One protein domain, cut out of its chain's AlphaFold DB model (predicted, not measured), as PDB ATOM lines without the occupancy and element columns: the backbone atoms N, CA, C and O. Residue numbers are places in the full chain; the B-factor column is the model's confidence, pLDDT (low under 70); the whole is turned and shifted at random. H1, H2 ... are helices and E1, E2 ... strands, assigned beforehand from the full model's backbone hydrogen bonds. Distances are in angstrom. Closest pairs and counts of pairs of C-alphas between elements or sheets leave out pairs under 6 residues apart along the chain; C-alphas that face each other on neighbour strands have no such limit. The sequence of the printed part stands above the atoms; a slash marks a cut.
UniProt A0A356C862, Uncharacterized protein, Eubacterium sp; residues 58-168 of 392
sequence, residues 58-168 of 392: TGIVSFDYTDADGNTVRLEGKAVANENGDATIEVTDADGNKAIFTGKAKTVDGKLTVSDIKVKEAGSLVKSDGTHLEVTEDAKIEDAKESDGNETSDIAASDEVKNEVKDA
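What this domain is: This is residues 58 to 168 of the 392 residues of an uncharacterized protein of Eubacterium sp (UniProt A0A356C862). A small closed barrel of six strands, E1 to E5 and E8, has helix H1 packed on its outside along E1 and the small hairpin E6 and E7 at one end. The printed part has 111 residues, with eight named strands followed by one named helix; it is mostly strand. Round the ring run E1, E2, E3, E4, E5, E8 and back to E1, antiparallel throughout. The whole is compact, with a radius of gyration of the C-alphas of 12.8 A and spans of 34 by 28 by 21 A.

Where its parts are: E1, residues 58 to 66, begins at C-alpha 58 (234.070, 210.071, 274.752) and is 24.3 A long. E2, residues 72 to 81, is 25.0 A long and bends by 65 degrees at residue 78. E3 is residues 86 to 92. E4, residues 98 to 108, 27.2 A, bends by 69 degrees at residue 104; E5, residues 111 to 121, 25.2 A, bends by 78 degrees at residue 116. E6 is residues 123 to 126, E7 132 to 135 and E8 144 to 147. H1, residues 159 to 168, ends at C-alpha 168 (237.949, 214.172, 271.623).

How they stand to each other: E1 to E5 form a meander, each strand the antiparallel neighbour of the one before. N 61 and O 77 of E1 and E2 are 2.9 A apart, within hydrogen-bond range; so are N 78 and O 90 of E2 and E3, 2.9 A, N 101 and O 89 of E4 and E3, 2.8 A, and N 104 and O 115 of E4 and E5, 2.8 A. E8 closes the ring with staggered pairing: N 144 and O 114 of E5 are 2.8 A apart, N 62 of E1 and O 145 2.8 A. In the hairpin E6 and E7, N 133 and O 125 are 2.8 A apart; the closest C-alphas of E4 and E6, Ala 99 and Gly 123, are 4.7 A apart. H1 is on the barrel, outside it, at a height over the sheet of 8.2 A, and runs along E1 at 20 degrees on the local plane; its closest C-alpha pair with E1 is Val 165 and Gly 59, 5.8 A. In H1 every O i to N i+4 pair is within hydrogen-bond range.

The domain as a whole: The C-alphas farthest apart, of Asp 69 and Asp 167, are 38.2 A apart. The printed part has no cut. The link from E8 to H1, 11 residues, is long. The mean pLDDT of the printed part is 94.0, and no printed residue is under 70.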
ATOM      1  N   THR A  58     234.788 208.879 274.312       94.38
ATOM      2  CA  THR A  58     234.070 210.071 274.752       94.38
ATOM      3  C   THR A  58     232.777 210.220 273.966       94.38
ATOM      4  O   THR A  58     232.721 209.984 272.760       94.38
ATOM      5  N   GLY A  59     231.710 210.622 274.647       95.38
ATOM      6  CA  GLY A  59     230.421 210.871 274.011       95.38
ATOM      7  C   GLY A  59     229.525 211.740 274.877       95.38
ATOM      8  O   GLY A  59     229.683 211.788 276.096       95.38
ATOM      9  N   ILE A  60     228.558 212.409 274.255       97.31
ATOM     10  CA  ILE A  60     227.418 212.951 274.994       97.31
ATOM     11  C   ILE A  60     226.471 211.789 275.233       97.31
ATOM     12  O   ILE A  60     226.108 211.090 274.293       97.31
ATOM     13  N   VAL A  61     226.079 211.556 276.479       97.56
ATOM     14  CA  VAL A  61     225.125 210.499 276.819       97.56
ATOM     15  C   VAL A  61     223.894 211.085 277.479       97.56
ATOM     16  O   VAL A  61     224.003 212.039 278.247       97.56
ATOM     17  N   SER A  62     222.736 210.490 277.203       97.12
ATOM     18  CA  SER A  62     221.458 210.839 277.814       97.12
ATOM     19  C   SER A  62     220.952 209.693 278.698       97.12
ATOM     20  O   SER A  62     221.088 208.516 278.351       97.12
ATOM     21  N   PHE A  63     220.409 210.016 279.877       97.69
ATOM     22  CA  PHE A  63     219.904 209.029 280.843       97.69
ATOM     23  C   PHE A  63     218.806 209.597 281.745       97.69
ATOM     24  O   PHE A  63     218.677 210.811 281.891       97.69
ATOM     25  N   ASP A  64     217.983 208.710 282.307       97.88
ATOM     26  CA  ASP A  64     216.927 209.087 283.251       97.88
ATOM     27  C   ASP A  64     217.444 208.984 284.684       97.88
ATOM     28  O   ASP A  64     217.934 207.934 285.110       97.88
ATOM     29  N   TYR A  65     217.281 210.067 285.435       98.06
ATOM     30  CA  TYR A  65     217.520 210.139 286.868       98.06
ATOM     31  C   TYR A  65     216.175 210.256 287.581       98.06
ATOM     32  O   TYR A  65     215.389 211.148 287.276       98.06
ATOM     33  N   THR A  66     215.891 209.356 288.519       97.44
ATOM     34  CA  THR A  66     214.681 209.400 289.346       97.44
ATOM     35  C   THR A  66     215.061 209.575 290.808       97.44
ATOM     36  O   THR A  66     215.739 208.714 291.372       97.44
ATOM     37  N   ASP A  67     214.624 210.681 291.409       94.44
ATOM     38  CA  ASP A  67     214.885 210.983 292.817       94.44
ATOM     39  C   ASP A  67     214.107 210.060 293.780       94.44
ATOM     40  O   ASP A  67     213.293 209.221 293.375       94.44
ATOM     41  N   ALA A  68     214.361 210.209 295.082       91.44
ATOM     42  CA  ALA A  68     213.688 209.441 296.132       91.44
ATOM     43  C   ALA A  68     212.169 209.701 296.214       91.44
ATOM     44  O   ALA A  68     211.429 208.841 296.700       91.44
ATOM     45  N   ASP A  69     211.703 210.853 295.724       91.19
ATOM     46  CA  ASP A  69     210.286 211.219 295.666       91.19
ATOM     47  C   ASP A  69     209.584 210.641 294.420       91.19
ATOM     48  O   ASP A  69     208.355 210.677 294.315       91.19
ATOM     49  N   GLY A  70     210.347 210.042 293.499       93.75
ATOM     50  CA  GLY A  70     209.858 209.430 292.270       93.75
ATOM     51  C   GLY A  70     209.758 210.392 291.087       93.75
ATOM     52  O   GLY A  70     209.134 210.038 290.085       93.75
ATOM     53  N   ASN A  71     210.348 211.588 291.170       94.31
ATOM     54  CA  ASN A  71     210.400 212.518 290.047       94.31
ATOM     55  C   ASN A  71     211.533 212.118 289.105       94.31
ATOM     56  O   ASN A  71     212.703 212.093 289.493       94.31
ATOM     57  N   THR A  72     211.179 211.829 287.856       96.75
ATOM     58  CA  THR A  72     212.144 211.507 286.806       96.75
ATOM     59  C   THR A  72     212.501 212.753 286.008       96.75
ATOM     60  O   THR A  72     211.616 213.502 285.598       96.75
ATOM     61  N   VAL A  73     213.795 212.934 285.759       96.81
ATOM     62  CA  VAL A  73     214.354 213.952 284.868       96.81
ATOM     63  C   VAL A  73     215.318 213.303 283.882       96.81
ATOM     64  O   VAL A  73     216.037 212.359 284.225       96.81
ATOM     65  N   ARG A  74     215.343 213.819 282.656       96.81
ATOM     66  CA  ARG A  74     216.315 213.461 281.626       96.81
ATOM     67  C   ARG A  74     217.537 214.360 281.776       96.81
ATOM     68  O   ARG A  74     217.405 215.582 281.798       96.81
ATOM     69  N   LEU A  75     218.712 213.745 281.853       97.25
ATOM     70  CA  LEU A  75     219.997 214.432 281.920       97.25
ATOM     71  C   LEU A  75     220.830 214.090 280.687       97.25
ATOM     72  O   LEU A  75     220.843 212.936 280.256       97.25
ATOM     73  N   GLU A  76     221.555 215.075 280.163       97.31
ATOM     74  CA  GLU A  76     222.658 214.873 279.228       97.31
ATOM     75  C   GLU A  76     223.984 215.244 279.890       97.31
ATOM     76  O   GLU A  76     224.081 216.240 280.605       97.31
ATOM     77  N   GLY A  77     225.024 214.456 279.628       96.69
ATOM     78  CA  GLY A  77     226.352 214.710 280.172       96.69
ATOM     79  C   GLY A  77     227.472 214.202 279.281       96.69
ATOM     80  O   GLY A  77     227.272 213.346 278.416       96.69
ATOM     81  N   LYS A  78     228.673 214.727 279.517       96.44
ATOM     82  CA  LYS A  78     229.911 214.260 278.891       96.44
ATOM     83  C   LYS A  78     230.342 212.965 279.562       96.44
ATOM     84  O   LYS A  78     230.754 212.980 280.719       96.44
ATOM     85  N   ALA A  79     230.256 211.855 278.843       97.69
ATOM     86  CA  ALA A  79     230.803 210.579 279.271       97.69
ATOM     87  C   ALA A  79     232.232 210.412 278.756       97.69
ATOM     88  O   ALA A  79     232.489 210.632 277.575       97.69
ATOM     89  N   VAL A  80     233.129 209.964 279.629       95.56
ATOM     90  CA  VAL A  80     234.488 209.526 279.291       95.56
ATOM     91  C   VAL A  80     234.662 208.111 279.825       95.56
ATOM     92  O   VAL A  80     234.407 207.859 281.003       95.56
ATOM     93  N   ALA A  81     235.070 207.186 278.963       95.44
ATOM     94  CA  ALA A  81     235.232 205.773 279.267       95.44
ATOM     95  C   ALA A  81     236.654 205.299 278.965       95.44
ATOM     96  O   ALA A  81     237.178 205.571 277.891       95.44
ATOM     97  N   ASN A  82     237.267 204.558 279.883       89.88
ATOM     98  CA  ASN A  82     238.601 203.990 279.679       89.88
ATOM     99  C   ASN A  82     238.555 202.590 279.035       89.88
ATOM    100  O   ASN A  82     237.489 201.983 278.884       89.88
ATOM    101  N   GLU A  83     239.727 202.041 278.702       87.06
ATOM    102  CA  GLU A  83     239.845 200.705 278.093       87.06
ATOM    103  C   GLU A  83     239.366 199.572 279.021       87.06
ATOM    104  O   GLU A  83     238.976 198.500 278.554       87.06
ATOM    105  N   ASN A  84     239.334 199.814 280.337       89.19
ATOM    106  CA  ASN A  84     238.844 198.860 281.337       89.19
ATOM    107  C   ASN A  84     237.307 198.816 281.426       89.19
ATOM    108  O   ASN A  84     236.753 197.970 282.135       89.19
ATOM    109  N   GLY A  85     236.610 199.704 280.708       91.56
ATOM    110  CA  GLY A  85     235.155 199.807 280.724       91.56
ATOM    111  C   GLY A  85     234.604 200.551 281.939       91.56
ATOM    112  O   GLY A  85     233.417 200.423 282.232       91.56
ATOM    113  N   ASP A  86     235.426 201.319 282.656       94.38
ATOM    114  CA  ASP A  86     234.948 202.287 283.646       94.38
ATOM    115  C   ASP A  86     234.617 203.607 282.954       94.38
ATOM    116  O   ASP A  86     235.354 204.057 282.077       94.38
ATOM    117  N   ALA A  87     233.513 204.230 283.364       97.69
ATOM    118  CA  ALA A  87     233.042 205.491 282.810       97.69
ATOM    119  C   ALA A  87     232.796 206.532 283.897       97.69
ATOM    120  O   ALA A  87     232.308 206.206 284.983       97.69
ATOM    121  N   THR A  88     233.052 207.792 283.564       97.81
ATOM    122  CA  THR A  88     232.598 208.966 284.315       97.81
ATOM    123  C   THR A  88     231.684 209.798 283.437       97.81
ATOM    124  O   THR A  88     232.013 210.017 282.274       97.81
ATOM    125  N   ILE A  89     230.569 210.274 283.984       98.44
ATOM    126  CA  ILE A  89     229.656 211.190 283.300       98.44
ATOM    127  C   ILE A  89     229.630 212.494 284.090       98.44
ATOM    128  O   ILE A  89     229.281 212.484 285.268       98.44
ATOM    129  N   GLU A  90     229.997 213.597 283.447       98.12
ATOM    130  CA  GLU A  90     229.846 214.943 283.996       98.12
ATOM    131  C   GLU A  90     228.589 215.584 283.403       98.12
ATOM    132  O   GLU A  90     228.484 215.757 282.186       98.12
ATOM    133  N   VAL A  91     227.631 215.917 284.266       98.06
ATOM    134  CA  VAL A  91     226.456 216.715 283.908       98.06
ATOM    135  C   VAL A  91     226.699 218.129 284.409       98.06
ATOM    136  O   VAL A  91     226.903 218.324 285.608       98.06
ATOM    137  N   THR A  92     226.658 219.092 283.493       95.81
ATOM    138  CA  THR A  92     226.849 220.516 283.782       95.81
ATOM    139  C   THR A  92     225.635 221.277 283.278       95.81
ATOM    140  O   THR A  92     225.246 221.110 282.121       95.81
ATOM    141  N   ASP A  93     225.017 222.083 284.137       95.94
ATOM    142  CA  ASP A  93     223.882 222.919 283.747       95.94
ATOM    143  C   ASP A  93     224.317 224.229 283.058       95.94
ATOM    144  O   ASP A  93     225.502 224.488 282.838       95.94
ATOM    145  N   ALA A  94     223.343 225.064 282.687       92.88
ATOM    146  CA  ALA A  94     223.600 226.340 282.016       92.88
ATOM    147  C   ALA A  94     224.313 227.379 282.905       92.88
ATOM    148  O   ALA A  94     224.937 228.297 282.372       92.88
ATOM    149  N   ASP A  95     224.234 227.225 284.228       92.31
ATOM    150  CA  ASP A  95     224.866 228.104 285.213       92.31
ATOM    151  C   ASP A  95     226.274 227.613 285.602       92.31
ATOM    152  O   ASP A  95     227.008 228.302 286.314       92.31
ATOM    153  N   GLY A  96     226.680 226.441 285.103       91.19
ATOM    154  CA  GLY A  96     227.971 225.821 285.372       91.19
ATOM    155  C   GLY A  96     228.000 224.953 286.630       91.19
ATOM    156  O   GLY A  96     229.086 224.516 287.024       91.19
ATOM    157  N   ASN A  97     226.855 224.675 287.266       94.44
ATOM    158  CA  ASN A  97     226.808 223.712 288.365       94.44
ATOM    159  C   ASN A  97     227.000 222.299 287.816       94.44
ATOM    160  O   ASN A  97     226.540 221.980 286.718       94.44
ATOM    161  N   LYS A  98     227.671 221.446 288.597       96.25
ATOM    162  CA  LYS A  98     228.096 220.115 288.162       96.25
ATOM    163  C   LYS A  98     227.586 219.016 289.079       96.25
ATOM    164  O   LYS A  98     227.490 219.197 290.290       96.25
ATOM    165  N   ALA A  99     227.337 217.854 288.487       97.00
ATOM    166  CA  ALA A  99     227.199 216.585 289.184       97.00
ATOM    167  C   ALA A  99     227.979 215.507 288.425       97.00
ATOM    168  O   ALA A  99     227.984 215.485 287.189       97.00
ATOM    169  N   ILE A 100     228.634 214.608 289.161       97.56
ATOM    170  CA  ILE A 100     229.478 213.567 288.571       97.56
ATOM    171  C   ILE A 100     228.904 212.198 288.885       97.56
ATOM    172  O   ILE A 100     228.650 211.845 290.038       97.56
ATOM    173  N   PHE A 101     228.783 211.387 287.844       98.50
ATOM    174  CA  PHE A 101     228.344 210.007 287.916       98.50
ATOM    175  C   PHE A 101     229.465 209.077 287.462       98.50
ATOM    176  O   PHE A 101     230.366 209.453 286.713       98.50
ATOM    177  N   THR A 102     229.404 207.834 287.915       98.00
ATOM    178  CA  THR A 102     230.264 206.741 287.457       98.00
ATOM    179  C   THR A 102     229.417 205.607 286.929       98.00
ATOM    180  O   THR A 102     228.272 205.464 287.343       98.00
ATOM    181  N   GLY A 103     229.976 204.783 286.053       98.12
ATOM    182  CA  GLY A 103     229.303 203.588 285.564       98.12
ATOM    183  C   GLY A 103     230.240 202.664 284.798       98.12
ATOM    184  O   GLY A 103     231.463 202.812 284.826       98.12
ATOM    185  N   LYS A 104     229.646 201.687 284.118       97.69
ATOM    186  CA  LYS A 104     230.323 200.696 283.286       97.69
ATOM    187  C   LYS A 104     230.022 200.946 281.819       97.69
ATOM    188  O   LYS A 104     228.883 200.771 281.384       97.69
ATOM    189  N   ALA A 105     231.045 201.337 281.069       97.12
ATOM    190  CA  ALA A 105     230.948 201.611 279.647       97.12
ATOM    191  C   ALA A 105     231.014 200.341 278.798       97.12
ATOM    192  O   ALA A 105     231.793 199.420 279.049       97.12
ATOM    193  N   LYS A 106     230.218 200.343 277.731       94.56
ATOM    194  CA  LYS A 106     230.284 199.394 276.621       94.56
ATOM    195  C   LYS A 106     230.033 200.128 275.314       94.56
ATOM    196  O   LYS A 106     229.309 201.120 275.277       94.56
ATOM    197  N   THR A 107     230.580 199.596 274.227       89.94
ATOM    198  CA  THR A 107     230.202 200.014 272.876       89.94
ATOM    199  C   THR A 107     229.150 199.052 272.329       89.94
ATOM    200  O   THR A 107     229.407 197.852 272.236       89.94
ATOM    201  N   VAL A 108     227.982 199.574 271.961       87.75
ATOM    202  CA  VAL A 108     226.880 198.831 271.335       87.75
ATOM    203  C   VAL A 108     226.556 199.521 270.015       87.75
ATOM    204  O   VAL A 108     226.310 200.720 270.000       87.75
ATOM    205  N   ASP A 109     226.619 198.792 268.900       86.69
ATOM    206  CA  ASP A 109     226.391 199.333 267.547       86.69
ATOM    207  C   ASP A 109     227.249 200.567 267.206       86.69
ATOM    208  O   ASP A 109     226.810 201.503 266.541       86.69
ATOM    209  N   GLY A 110     228.495 200.578 267.688       84.75
ATOM    210  CA  GLY A 110     229.423 201.696 267.505       84.75
ATOM    211  C   GLY A 110     229.159 202.896 268.417       84.75
ATOM    212  O   GLY A 110     229.936 203.841 268.368       84.75
ATOM    213  N   LYS A 111     228.126 202.841 269.264       90.19
ATOM    214  CA  LYS A 111     227.760 203.901 270.203       90.19
ATOM    215  C   LYS A 111     228.160 203.590 271.639       90.19
ATOM    216  O   LYS A 111     228.107 202.434 272.071       90.19
ATOM    217  N   LEU A 112     228.524 204.617 272.397       93.88
ATOM    218  CA  LEU A 112     228.801 204.525 273.824       93.88
ATOM    219  C   LEU A 112     227.503 204.284 274.611       93.88
ATOM    220  O   LEU A 112     226.480 204.939 274.425       93.88
ATOM    221  N   THR A 113     227.549 203.319 275.516       96.62
ATOM    222  CA  THR A 113     226.487 203.041 276.487       96.62
ATOM    223  C   THR A 113     227.118 202.914 277.860       96.62
ATOM    224  O   THR A 113     228.205 202.345 277.978       96.62
ATOM    225  N   VAL A 114     226.465 203.441 278.893       98.31
ATOM    226  CA  VAL A 114     226.949 203.362 280.274       98.31
ATOM    227  C   VAL A 114     225.870 202.728 281.139       98.31
ATOM    228  O   VAL A 114     224.733 203.179 281.147       98.31
ATOM    229  N   SER A 115     226.235 201.673 281.855       98.12
ATOM    230  CA  SER A 115     225.357 200.910 282.750       98.12
ATOM    231  C   SER A 115     225.837 200.995 284.195       98.12
ATOM    232  O   SER A 115     226.913 201.536 284.451       98.12
ATOM    233  N   ASP A 116     225.062 200.466 285.144       97.50
ATOM    234  CA  ASP A 116     225.404 200.468 286.577       97.50
ATOM    235  C   ASP A 116     225.740 201.877 287.108       97.50
ATOM    236  O   ASP A 116     226.680 202.053 287.893       97.50
ATOM    237  N   ILE A 117     224.995 202.887 286.642       98.38
ATOM    238  CA  ILE A 117     225.299 204.290 286.922       98.38
ATOM    239  C   ILE A 117     225.034 204.616 288.391       98.38
ATOM    240  O   ILE A 117     223.999 204.259 288.954       98.38
ATOM    241  N   LYS A 118     225.986 205.314 289.013       96.88
ATOM    242  CA  LYS A 118     225.925 205.774 290.401       96.88
ATOM    243  C   LYS A 118     226.423 207.200 290.512       96.88
ATOM    244  O   LYS A 118     227.372 207.579 289.826       96.88
ATOM    245  N   VAL A 119     225.839 207.959 291.430       97.50
ATOM    246  CA  VAL A 119     226.370 209.270 291.812       97.50
ATOM    247  C   VAL A 119     227.741 209.079 292.461       97.50
ATOM    248  O   VAL A 119     227.905 208.243 293.347       97.50
ATOM    249  N   LYS A 120     228.733 209.825 291.979       95.56
ATOM    250  CA  LYS A 120     230.072 209.934 292.573       95.56
ATOM    251  C   LYS A 120     230.216 211.252 293.323       95.56
ATOM    252  O   LYS A 120     230.789 211.271 294.407       95.56
ATOM    253  N   GLU A 121     229.711 212.331 292.736       95.06
ATOM    254  CA  GLU A 121     229.689 213.662 293.328       95.06
ATOM    255  C   GLU A 121     228.286 214.244 293.165       95.06
ATOM    256  O   GLU A 121     227.812 214.453 292.045       95.06
ATOM    257  N   ALA A 122     227.613 214.433 294.299       93.75
ATOM    258  CA  ALA A 122     226.317 215.089 294.379       93.75
ATOM    259  C   ALA A 122     226.425 216.563 293.954       93.75
ATOM    260  O   ALA A 122     227.475 217.183 294.104       93.75
ATOM    261  N   GLY A 123     225.321 217.132 293.479       93.62
ATOM    262  CA  GLY A 123     225.267 218.523 293.040       93.62
ATOM    263  C   GLY A 123     223.837 219.048 292.971       93.62
ATOM    264  O   GLY A 123     222.901 218.276 292.762       93.62
ATOM    265  N   SER A 124     223.684 220.360 293.137       96.25
ATOM    266  CA  SER A 124     222.432 221.076 292.873       96.25
ATOM    267  C   SER A 124     222.501 221.625 291.459       96.25
ATOM    268  O   SER A 124     223.237 222.578 291.209       96.25
ATOM    269  N   LEU A 125     221.731 221.043 290.551       96.94
ATOM    270  CA  LEU A 125     221.641 221.487 289.167       96.94
ATOM    271  C   LEU A 125     220.379 222.322 288.940       96.94
ATOM    272  O   LEU A 125     219.375 222.149 289.630       96.94
ATOM    273  N   VAL A 126     220.405 223.189 287.936       96.38
ATOM    274  CA  VAL A 126     219.267 223.999 287.498       96.38
ATOM    275  C   VAL A 126     218.765 223.474 286.156       96.38
ATOM    276  O   VAL A 126     219.505 223.375 285.177       96.38
ATOM    277  N   LYS A 127     217.485 223.105 286.105       95.25
ATOM    278  CA  LYS A 127     216.826 222.626 284.886       95.25
ATOM    279  C   LYS A 127     216.545 223.774 283.922       95.25
ATOM    280  O   LYS A 127     216.504 224.943 284.301       95.25
ATOM    281  N   SER A 128     216.236 223.429 282.676       90.94
ATOM    282  CA  SER A 128     215.843 224.393 281.639       90.94
ATOM    283  C   SER A 128     214.589 225.218 281.973       90.94
ATOM    284  O   SER A 128     214.435 226.325 281.458       90.94
ATOM    285  N   ASP A 129     213.710 224.721 282.850       92.00
ATOM    286  CA  ASP A 129     212.539 225.450 283.356       92.00
ATOM    287  C   ASP A 129     212.843 226.366 284.562       92.00
ATOM    288  O   ASP A 129     211.946 227.046 285.064       92.00
ATOM    289  N   GLY A 130     214.102 226.408 285.014       92.81
ATOM    290  CA  GLY A 130     214.574 227.191 286.156       92.81
ATOM    291  C   GLY A 130     214.364 226.527 287.520       92.81
ATOM    292  O   GLY A 130     214.701 227.125 288.541       92.81
ATOM    293  N   THR A 131     213.803 225.315 287.582       95.06
ATOM    294  CA  THR A 131     213.682 224.573 288.844       95.06
ATOM    295  C   THR A 131     214.985 223.866 289.211       95.06
ATOM    296  O   THR A 131     215.767 223.475 288.347       95.06
ATOM    297  N   HIS A 132     215.221 223.685 290.510       94.31
ATOM    298  CA  HIS A 132     216.413 223.005 291.015       94.31
ATOM    299  C   HIS A 132     216.215 221.482 291.052       94.31
ATOM    300  O   HIS A 132     215.120 220.983 291.327       94.31
ATOM    301  N   LEU A 133     217.296 220.753 290.804       95.69
ATOM    302  CA  LEU A 133     217.429 219.312 290.950       95.69
ATOM    303  C   LEU A 133     218.571 219.020 291.923       95.69
ATOM    304  O   LEU A 133     219.722 219.334 291.636       95.69
ATOM    305  N   GLU A 134     218.263 218.349 293.027       96.06
ATOM    306  CA  GLU A 134     219.281 217.827 293.938       96.06
ATOM    307  C   GLU A 134     219.678 216.408 293.511       96.06
ATOM    308  O   GLU A 134     218.873 215.468 293.545       96.06
ATOM    309  N   VAL A 135     220.932 216.244 293.097       96.56
ATOM    310  CA  VAL A 135     221.508 214.941 292.761       96.56
ATOM    311  C   VAL A 135     221.979 214.262 294.044       96.56
ATOM    312  O   VAL A 135     222.840 214.781 294.748       96.56
ATOM    313  N   THR A 136     221.435 213.083 294.346       94.00
ATOM    314  CA  THR A 136     221.690 212.334 295.588       94.00
ATOM    315  C   THR A 136     221.989 210.863 295.298       94.00
ATOM    316  O   THR A 136     221.588 210.329 294.265       94.00
ATOM    317  N   GLU A 137     222.695 210.191 296.210       93.19
ATOM    318  CA  GLU A 137     223.130 208.794 296.033       93.19
ATOM    319  C   GLU A 137     221.975 207.775 296.014       93.19
ATOM    320  O   GLU A 137     222.129 206.687 295.460       93.19
ATOM    321  N   ASP A 138     220.818 208.132 296.576       89.56
ATOM    322  CA  ASP A 138     219.664 207.239 296.757       89.56
ATOM    323  C   ASP A 138     218.804 207.101 295.485       89.56
ATOM    324  O   ASP A 138     217.793 206.392 295.473       89.56
ATOM    325  N   ALA A 139     219.185 207.799 294.416       93.69
ATOM    326  CA  ALA A 139     218.431 207.870 293.180       93.69
ATOM    327  C   ALA A 139     218.457 206.564 292.380       93.69
ATOM    328  O   ALA A 139     219.445 205.824 292.344       93.69
ATOM    329  N   LYS A 140     217.371 206.321 291.647       97.00
ATOM    330  CA  LYS A 140     217.340 205.291 290.611       97.00
ATOM    331  C   LYS A 140     217.807 205.908 289.297       97.00
ATOM    332  O   LYS A 140     217.205 206.869 288.822       97.00
ATOM    333  N   ILE A 141     218.840 205.325 288.698       97.94
ATOM    334  CA  ILE A 141     219.433 205.809 287.449       97.94
ATOM    335  C   ILE A 141     219.346 204.700 286.398       97.94
ATOM    336  O   ILE A 141     219.743 203.565 286.662       97.94
ATOM    337  N   GLU A 142     218.778 205.017 285.236       97.81
ATOM    338  CA  GLU A 142     218.714 204.102 284.090       97.81
ATOM    339  C   GLU A 142     220.012 204.150 283.271       97.81
ATOM    340  O   GLU A 142     220.797 205.092 283.381       97.81
ATOM    341  N   ASP A 143     220.231 203.145 282.421       97.62
ATOM    342  CA  ASP A 143     221.398 203.104 281.535       97.62
ATOM    343  C   ASP A 143     221.445 204.332 280.608       97.62
ATOM    344  O   ASP A 143     220.441 204.724 280.003       97.62
ATOM    345  N   ALA A 144     222.641 204.892 280.439       97.25
ATOM    346  CA  ALA A 144     222.888 205.998 279.532       97.25
ATOM    347  C   ALA A 144     223.212 205.511 278.122       97.25
ATOM    348  O   ALA A 144     223.917 204.513 277.926       97.25
ATOM    349  N   LYS A 145     222.735 206.260 277.130       95.75
ATOM    350  CA  LYS A 145     222.988 206.004 275.709       95.75
ATOM    351  C   LYS A 145     223.591 207.230 275.059       95.75
ATOM    352  O   LYS A 145     223.216 208.346 275.395       95.75
ATOM    353  N   GLU A 146     224.494 207.018 274.113       94.94
ATOM    354  CA  GLU A 146     225.063 208.112 273.336       94.94
ATOM    355  C   GLU A 146     223.988 208.858 272.530       94.94
ATOM    356  O   GLU A 146     223.271 208.266 271.709       94.94
ATOM    357  N   SER A 147     223.931 210.163 272.776       88.31
ATOM    358  CA  SER A 147     223.090 211.176 272.145       88.31
ATOM    359  C   SER A 147     223.954 212.025 271.206       88.31
ATOM    360  O   SER A 147     225.169 212.128 271.368       88.31
ATOM    361  N   ASP A 148     223.331 212.662 270.218       81.00
ATOM    362  CA  ASP A 148     223.980 213.699 269.406       81.00
ATOM    363  C   ASP A 148     224.011 215.073 270.111       81.00
ATOM    364  O   ASP A 148     224.454 216.068 269.530       81.00
ATOM    365  N   GLY A 149     223.544 215.132 271.365       75.62
ATOM    366  CA  GLY A 149     223.440 216.338 272.182       75.62
ATOM    367  C   GLY A 149     222.318 217.275 271.736       75.62
ATOM    368  O   GLY A 149     222.318 218.453 272.094       75.62
ATOM    369  N   ASN A 150     221.402 216.813 270.887       78.62
ATOM    370  CA  ASN A 150     220.255 217.593 270.428       78.62
ATOM    371  C   ASN A 150     218.923 216.956 270.853       78.62
ATOM    372  O   ASN A 150     217.851 217.374 270.405       78.62
ATOM    373  N   GLU A 151     218.985 215.937 271.710       80.06
ATOM    374  CA  GLU A 151     217.805 215.359 272.329       80.06
ATOM    375  C   GLU A 151     217.188 216.361 273.314       80.06
ATOM    376  O   GLU A 151     217.854 217.204 273.914       80.06
ATOM    377  N   THR A 152     215.865 216.302 273.463       86.88
ATOM    378  CA  THR A 152     215.188 217.109 274.482       86.88
ATOM    379  C   THR A 152     215.517 216.536 275.855       86.88
ATOM    380  O   THR A 152     215.209 215.376 276.129       86.88
ATOM    381  N   SER A 153     216.125 217.358 276.703       93.56
ATOM    382  CA  SER A 153     216.573 217.001 278.046       93.56
ATOM    383  C   SER A 153     216.194 218.100 279.034       93.56
ATOM    384  O   SER A 153     216.126 219.272 278.654       93.56
ATOM    385  N   ASP A 154     215.964 217.741 280.298       96.75
ATOM    386  CA  ASP A 154     215.716 218.728 281.354       96.75
ATOM    387  C   ASP A 154     216.991 219.523 281.655       96.75
ATOM    388  O   ASP A 154     216.924 220.720 281.943       96.75
ATOM    389  N   ILE A 155     218.142 218.858 281.511       96.00
ATOM    390  CA  ILE A 155     219.483 219.444 281.537       96.00
ATOM    391  C   ILE A 155     220.224 218.950 280.297       96.00
ATOM    392  O   ILE A 155     220.574 217.772 280.200       96.00
ATOM    393  N   ALA A 156     220.395 219.836 279.320       95.19
ATOM    394  CA  ALA A 156     221.063 219.534 278.057       95.19
ATOM    395  C   ALA A 156     222.553 219.881 278.131       95.19
ATOM    396  O   ALA A 156     222.936 220.840 278.805       95.19
ATOM    397  N   ALA A 157     223.382 219.157 277.379       94.25
ATOM    398  CA  ALA A 157     224.789 219.517 277.256       94.25
ATOM    399  C   ALA A 157     224.935 220.895 276.581       94.25
ATOM    400  O   ALA A 157     224.220 221.217 275.623       94.25
ATOM    401  N   SER A 158     225.884 221.709 277.050       92.38
ATOM    402  CA  SER A 158     226.189 223.001 276.430       92.38
ATOM    403  C   SER A 158     226.889 222.819 275.075       92.38
ATOM    404  O   SER A 158     227.484 221.777 274.792       92.38
ATOM    405  N   ASP A 159     226.847 223.845 274.221       92.31
ATOM    406  CA  ASP A 159     227.559 223.819 272.934       92.31
ATOM    407  C   ASP A 159     229.080 223.690 273.113       92.31
ATOM    408  O   ASP A 159     229.754 223.092 272.276       92.31
ATOM    409  N   GLU A 160     229.619 224.222 274.211       91.31
ATOM    410  CA  GLU A 160     231.024 224.065 274.592       91.31
ATOM    411  C   GLU A 160     231.359 222.592 274.845       91.31
ATOM    412  O   GLU A 160     232.236 222.043 274.181       91.31
ATOM    413  N   VAL A 161     230.573 221.916 275.687       91.19
ATOM    414  CA  VAL A 161     230.750 220.488 275.985       91.19
ATOM    415  C   VAL A 161     230.599 219.629 274.725       91.19
ATOM    416  O   VAL A 161     231.375 218.699 274.512       91.19
ATOM    417  N   LYS A 162     229.649 219.950 273.835       91.56
ATOM    418  CA  LYS A 162     229.490 219.239 272.551       91.56
ATOM    419  C   LYS A 162     230.714 219.384 271.649       91.56
ATOM    420  O   LYS A 162     231.094 218.417 270.990       91.56
ATOM    421  N   ASN A 163     231.323 220.570 271.605       90.94
ATOM    422  CA  ASN A 163     232.544 220.786 270.829       90.94
ATOM    423  C   ASN A 163     233.725 220.021 271.432       90.94
ATOM    424  O   ASN A 163     234.416 219.334 270.689       90.94
ATOM    425  N   GLU A 164     233.895 220.045 272.757       87.94
ATOM    426  CA  GLU A 164     234.937 219.255 273.426       87.94
ATOM    427  C   GLU A 164     234.811 217.756 273.133       87.94
ATOM    428  O   GLU A 164     235.802 217.093 272.835       87.94
ATOM    429  N   VAL A 165     233.592 217.208 273.199       92.06
ATOM    430  CA  VAL A 165     233.350 215.793 272.882       92.06
ATOM    431  C   VAL A 165     233.673 215.492 271.426       92.06
ATOM    432  O   VAL A 165     234.292 214.473 271.134       92.06
ATOM    433  N   LYS A 166     233.289 216.375 270.504       91.44
ATOM    434  CA  LYS A 166     233.578 216.191 269.082       91.44
ATOM    435  C   LYS A 166     235.083 216.190 268.795       91.44
ATOM    436  O   LYS A 166     235.538 215.376 267.994       91.44
ATOM    437  N   ASP A 167     235.833 217.082 269.434       88.69
ATOM    438  CA  ASP A 167     237.285 217.157 269.278       88.69
ATOM    439  C   ASP A 167     237.962 215.906 269.865       88.69
ATOM    440  O   ASP A 167     238.821 215.309 269.213       88.69
ATOM    441  N   ALA A 168     237.496 215.430 271.028       88.44
ATOM    442  CA  ALA A 168     237.949 214.172 271.623       88.44
ATOM    443  C   ALA A 168     237.675 212.964 270.707       88.44
ATOM    444  O   ALA A 168     238.574 212.167 270.452       88.44
TER     445      ALA A 168